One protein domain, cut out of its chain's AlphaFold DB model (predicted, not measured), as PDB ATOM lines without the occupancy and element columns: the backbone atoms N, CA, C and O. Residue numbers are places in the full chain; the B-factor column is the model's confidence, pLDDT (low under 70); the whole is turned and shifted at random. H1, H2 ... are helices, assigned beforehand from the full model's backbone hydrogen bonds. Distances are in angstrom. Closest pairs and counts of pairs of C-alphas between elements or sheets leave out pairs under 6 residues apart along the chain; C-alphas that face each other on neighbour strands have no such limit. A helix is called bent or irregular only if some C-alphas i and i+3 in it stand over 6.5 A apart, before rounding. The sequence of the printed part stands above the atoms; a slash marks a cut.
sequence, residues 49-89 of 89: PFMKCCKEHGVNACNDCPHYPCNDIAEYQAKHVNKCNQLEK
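AT A GLANCE: This is residues 49 to 89 of the 89 residues of the protein "DUF3795 domain-containing protein" of Lentisphaerae bacterium (UniProt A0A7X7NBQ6). Two short helices follow one another along an elongated model, H1 at one end and H2 in the middle, joined by a long arched loop, residues 57 to 70. Beyond them a tail sticks out at the other end: residues 78 to 89 stand free, of which 78 to 80 belong to H2. The printed part has 41 residues with two named helices, H1 then H2, and no named strand; the class is all helix, though under half of the residues, 18 of 41, are in named elements. The whole is loose, with a radius of gyration of the C-alphas of 11.7 A, and spans 33 by 20 by 14 A.

IN THESE COORDINATES: Find C-alpha 49 at (-13.651, -40.522, 14.444); there H1 begins, and it runs through residues 49 to 56, 10.9 A from first to last C-alpha. Go on past the loop to C-alpha 71 at (-27.185, -43.627, 15.777), where H2 begins; it covers residues 71 to 80 over 14.1 A and ends at C-alpha 80, at (-19.229, -53.388, 9.525).

HOW THE PARTS SIT: Compare the C-alphas of H1 with those of H2, and you will find the two helices only just apart, their closest C-alphas being 8.3 A from each other. Look next at the backbone: in H1 and H2 every O i to N i+4 pair is within hydrogen-bond range. Neither helix is bent.

THE WHOLE: Look for the two C-alphas farthest apart at Gly 58 and Cys 84, 33.1 A from each other. The printed part has no cut, and the link from H1 to H2 is long, with 14 residues. Read the B-factor column at residues 82 to 89, where the pLDDT is under 70; the mean of the printed part is 84.3.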
ATOM      1  N   PRO A  49     -12.781 -41.677  14.210       90.19
ATOM      2  CA  PRO A  49     -13.651 -40.522  14.444       90.19
ATOM      3  C   PRO A  49     -14.363 -40.617  15.798       90.19
ATOM      4  O   PRO A  49     -14.524 -39.617  16.494       90.19
ATOM      5  N   PHE A  50     -14.688 -41.833  16.238       90.56
ATOM      6  CA  PHE A  50     -15.320 -42.067  17.534       90.56
ATOM      7  C   PHE A  50     -14.396 -41.748  18.715       90.56
ATOM      8  O   PHE A  50     -14.882 -41.357  19.772       90.56
ATOM      9  N   MET A  51     -13.070 -41.839  18.544       88.44
ATOM     10  CA  MET A  51     -12.126 -41.388  19.574       88.44
ATOM     11  C   MET A  51     -12.125 -39.866  19.719       88.44
ATOM     12  O   MET A  51     -11.963 -39.368  20.831       88.44
ATOM     13  N   LYS A  52     -12.324 -39.119  18.625       89.75
ATOM     14  CA  LYS A  52     -12.489 -37.658  18.683       89.75
ATOM     15  C   LYS A  52     -13.783 -37.300  19.417       89.75
ATOM     16  O   LYS A  52     -13.727 -36.553  20.385       89.75
ATOM     17  N   CYS A  53     -14.884 -37.959  19.056       93.38
ATOM     18  CA  CYS A  53     -16.171 -37.833  19.744       93.38
ATOM     19  C   CYS A  53     -16.050 -38.120  21.255       93.38
ATOM     20  O   CYS A  53     -16.479 -37.318  22.076       93.38
ATOM     21  N   CYS A  54     -15.381 -39.208  21.657       91.44
ATOM     22  CA  CYS A  54     -15.178 -39.515  23.079       91.44
ATOM     23  C   CYS A  54     -14.450 -38.386  23.829       91.44
ATOM     24  O   CYS A  54     -14.866 -38.010  24.923       91.44
ATOM     25  N   LYS A  55     -13.407 -37.800  23.220       89.31
ATOM     26  CA  LYS A  55     -12.668 -36.666  23.800       89.31
ATOM     27  C   LYS A  55     -13.541 -35.419  23.945       89.31
ATOM     28  O   LYS A  55     -13.481 -34.771  24.982       89.31
ATOM     29  N   GLU A  56     -14.355 -35.105  22.940       94.06
ATOM     30  CA  GLU A  56     -15.280 -33.959  22.958       94.06
ATOM     31  C   GLU A  56     -16.364 -34.108  24.033       94.06
ATOM     32  O   GLU A  56     -16.710 -33.144  24.709       94.06
ATOM     33  N   HIS A  57     -16.853 -35.332  24.237       92.81
ATOM     34  CA  HIS A  57     -17.849 -35.655  25.258       92.81
ATOM     35  C   HIS A  57     -17.253 -35.913  26.654       92.81
ATOM     36  O   HIS A  57     -18.005 -36.155  27.597       92.81
ATOM     37  N   GLY A  58     -15.924 -35.880  26.804       93.62
ATOM     38  CA  GLY A  58     -15.250 -36.127  28.081       93.62
ATOM     39  C   GLY A  58     -15.397 -37.560  28.607       93.62
ATOM     40  O   GLY A  58     -15.345 -37.773  29.817       93.62
ATOM     41  N   VAL A  59     -15.590 -38.544  27.723       92.94
ATOM     42  CA  VAL A  59     -15.721 -39.968  28.075       92.94
ATOM     43  C   VAL A  59     -14.519 -40.772  27.587       92.94
ATOM     44  O   VAL A  59     -13.900 -40.448  26.576       92.94
ATOM     45  N   ASN A  60     -14.181 -41.854  28.291       88.62
ATOM     46  CA  ASN A  60     -13.016 -42.680  27.949       88.62
ATOM     47  C   ASN A  60     -13.288 -43.656  26.798       88.62
ATOM     48  O   ASN A  60     -12.360 -44.102  26.120       88.62
ATOM     49  N   ALA A  61     -14.549 -44.023  26.589       88.94
ATOM     50  CA  ALA A  61     -14.967 -44.925  25.532       88.94
ATOM     51  C   ALA A  61     -16.425 -44.677  25.144       88.94
ATOM     52  O   ALA A  61     -17.216 -44.178  25.943       88.94
ATOM     53  N   CYS A  62     -16.804 -45.097  23.932       90.62
ATOM     54  CA  CYS A  62     -18.164 -44.905  23.432       90.62
ATOM     55  C   CYS A  62     -19.212 -45.499  24.379       90.62
ATOM     56  O   CYS A  62     -20.239 -44.875  24.594       90.62
ATOM     57  N   ASN A  63     -18.938 -46.667  24.976       90.44
ATOM     58  CA  ASN A  63     -19.848 -47.354  25.900       90.44
ATOM     59  C   ASN A  63     -20.054 -46.626  27.237       90.44
ATOM     60  O   ASN A  63     -20.949 -47.007  27.985       90.44
ATOM     61  N   ASP A  64     -19.208 -45.646  27.556       92.62
ATOM     62  CA  ASP A  64     -19.338 -44.825  28.761       92.62
ATOM     63  C   ASP A  64     -20.230 -43.595  28.492       92.62
ATOM     64  O   ASP A  64     -20.615 -42.887  29.420       92.62
ATOM     65  N   CYS A  65     -20.575 -43.325  27.224       93.56
ATOM     66  CA  CYS A  65     -21.469 -42.236  26.852       93.56
ATOM     67  C   CYS A  65     -22.923 -42.572  27.237       93.56
ATOM     68  O   CYS A  65     -23.409 -43.643  26.864       93.56
ATOM     69  N   PRO A  66     -23.670 -41.652  27.879       92.81
ATOM     70  CA  PRO A  66     -25.087 -41.858  28.205       92.81
ATOM     71  C   PRO A  66     -25.975 -42.132  26.987       92.81
ATOM     72  O   PRO A  66     -27.034 -42.736  27.111       92.81
ATOM     73  N   HIS A  67     -25.540 -41.687  25.806       91.69
ATOM     74  CA  HIS A  67     -26.257 -41.874  24.549       91.69
ATOM     75  C   HIS A  67     -25.879 -43.175  23.831       91.69
ATOM     76  O   HIS A  67     -26.271 -43.357  22.685       91.69
ATOM     77  N   TYR A  68     -25.079 -44.052  24.444       91.06
ATOM     78  CA  TYR A  68     -24.641 -45.285  23.805       91.06
ATOM     79  C   TYR A  68     -25.726 -46.380  23.831       91.06
ATOM     80  O   TYR A  68     -26.284 -46.650  24.895       91.06
ATOM     81  N   PRO A  69     -25.948 -47.107  22.719       90.38
ATOM     82  CA  PRO A  69     -25.415 -46.845  21.383       90.38
ATOM     83  C   PRO A  69     -26.152 -45.671  20.719       90.38
ATOM     84  O   PRO A  69     -27.376 -45.684  20.616       90.38
ATOM     85  N   CYS A  70     -25.409 -44.674  20.234       93.44
ATOM     86  CA  CYS A  70     -25.983 -43.590  19.436       93.44
ATOM     87  C   CYS A  70     -26.161 -44.043  17.979       93.44
ATOM     88  O   CYS A  70     -25.591 -45.063  17.579       93.44
ATOM     89  N   ASN A  71     -26.909 -43.276  17.176       94.12
ATOM     90  CA  ASN A  71     -27.185 -43.627  15.777       94.12
ATOM     91  C   ASN A  71     -25.906 -43.921  14.978       94.12
ATOM     92  O   ASN A  71     -25.818 -44.989  14.381       94.12
ATOM     93  N   ASP A  72     -24.880 -43.067  15.064       92.06
ATOM     94  CA  ASP A  72     -23.625 -43.256  14.320       92.06
ATOM     95  C   ASP A  72     -22.943 -44.597  14.642       92.06
ATOM     96  O   ASP A  72     -22.447 -45.301  13.758       92.06
ATOM     97  N   ILE A  73     -22.927 -44.978  15.926       91.56
ATOM     98  CA  ILE A  73     -22.361 -46.255  16.374       91.56
ATOM     99  C   ILE A  73     -23.241 -47.418  15.918       91.56
ATOM    100  O   ILE A  73     -22.711 -48.422  15.440       91.56
ATOM    101  N   ALA A  74     -24.561 -47.298  16.054       91.25
ATOM    102  CA  ALA A  74     -25.504 -48.336  15.657       91.25
ATOM    103  C   ALA A  74     -25.421 -48.620  14.147       91.25
ATOM    104  O   ALA A  74     -25.341 -49.781  13.740       91.25
ATOM    105  N   GLU A  75     -25.349 -47.579  13.315       92.25
ATOM    106  CA  GLU A  75     -25.183 -47.691  11.864       92.25
ATOM    107  C   GLU A  75     -23.831 -48.306  11.490       92.25
ATOM    108  O   GLU A  75     -23.768 -49.231  10.672       92.25
ATOM    109  N   TYR A  76     -22.745 -47.858  12.129       90.12
ATOM    110  CA  TYR A  76     -21.419 -48.439  11.922       90.12
ATOM    111  C   TYR A  76     -21.400 -49.936  12.261       90.12
ATOM    112  O   TYR A  76     -20.895 -50.751  11.482       90.12
ATOM    113  N   GLN A  77     -21.987 -50.316  13.399       88.00
ATOM    114  CA  GLN A  77     -22.088 -51.710  13.821       88.00
ATOM    115  C   GLN A  77     -22.925 -52.534  12.840       88.00
ATOM    116  O   GLN A  77     -22.497 -53.615  12.439       88.00
ATOM    117  N   ALA A  78     -24.066 -52.014  12.384       88.38
ATOM    118  CA  ALA A  78     -24.925 -52.700  11.423       88.38
ATOM    119  C   ALA A  78     -24.223 -52.975  10.081       88.38
ATOM    120  O   ALA A  78     -24.468 -54.021   9.475       88.38
ATOM    121  N   LYS A  79     -23.356 -52.057   9.637       88.69
ATOM    122  CA  LYS A  79     -22.653 -52.136   8.350       88.69
ATOM    123  C   LYS A  79     -21.368 -52.965   8.394       88.69
ATOM    124  O   LYS A  79     -21.052 -53.636   7.414       88.69
ATOM    125  N   HIS A  80     -20.610 -52.892   9.488       83.94
ATOM    126  CA  HIS A  80     -19.229 -53.388   9.525       83.94
ATOM    127  C   HIS A  80     -18.969 -54.502  10.543       83.94
ATOM    128  O   HIS A  80     -17.990 -55.234  10.390       83.94
ATOM    129  N   VAL A  81     -19.800 -54.662  11.579       77.25
ATOM    130  CA  VAL A  81     -19.590 -55.739  12.554       77.25
ATOM    131  C   VAL A  81     -20.066 -57.056  11.962       77.25
ATOM    132  O   VAL A  81     -21.215 -57.208  11.551       77.25
ATOM    133  N   ASN A  82     -19.162 -58.035  11.947       65.88
ATOM    134  CA  ASN A  82     -19.491 -59.390  11.540       65.88
ATOM    135  C   ASN A  82     -20.525 -59.988  12.509       65.88
ATOM    136  O   ASN A  82     -20.210 -60.265  13.671       65.88
ATOM    137  N   LYS A  83     -21.748 -60.198  12.015       65.75
ATOM    138  CA  LYS A  83     -22.853 -60.796  12.775       65.75
ATOM    139  C   LYS A  83     -22.683 -62.305  12.991       65.75
ATOM    140  O   LYS A  83     -23.305 -62.844  13.893       65.75
ATOM    141  N   CYS A  84     -21.820 -62.982  12.226       58.06
ATOM    142  CA  CYS A  84     -21.675 -64.442  12.272       58.06
ATOM    143  C   CYS A  84     -21.091 -64.981  13.589       58.06
ATOM    144  O   CYS A  84     -21.267 -66.159  13.872       58.06
ATOM    145  N   ASN A  85     -20.413 -64.144  14.385       58.81
ATOM    146  CA  ASN A  85     -19.767 -64.548  15.643       58.81
ATOM    147  C   ASN A  85     -20.283 -63.773  16.872       58.81
ATOM    148  O   ASN A  85     -19.632 -63.782  17.917       58.81
ATOM    149  N   GLN A  86     -21.406 -63.058  16.759       59.44
ATOM    150  CA  GLN A  86     -22.029 -62.430  17.924       59.44
ATOM    151  C   GLN A  86     -22.837 -63.510  18.651       59.44
ATOM    152  O   GLN A  86     -23.883 -63.924  18.163       59.44
ATOM    153  N   LEU A  87     -22.319 -64.010  19.776       53.94
ATOM    154  CA  LEU A  87     -23.084 -64.893  20.658       53.94
ATOM    155  C   LEU A  87     -24.260 -64.088  21.224       53.94
ATOM    156  O   LEU A  87     -24.048 -63.028  21.820       53.94
ATOM    157  N   GLU A  88     -25.482 -64.574  21.011       55.50
ATOM    158  CA  GLU A  88     -26.658 -64.063  21.715       55.50
ATOM    159  C   GLU A  88     -26.434 -64.267  23.223       55.50
ATOM    160  O   GLU A  88     -25.907 -65.300  23.642       55.50
ATOM    161  N   LYS A  89     -26.721 -63.229  24.014       49.81
ATOM    162  CA  LYS A  89     -26.548 -63.254  25.472       49.81
ATOM    163  C   LYS A  89     -27.606 -64.110  26.147       49.81
ATOM    164  O   LYS A  89     -28.771 -64.033  25.706       49.81
TER     165      LYS A  89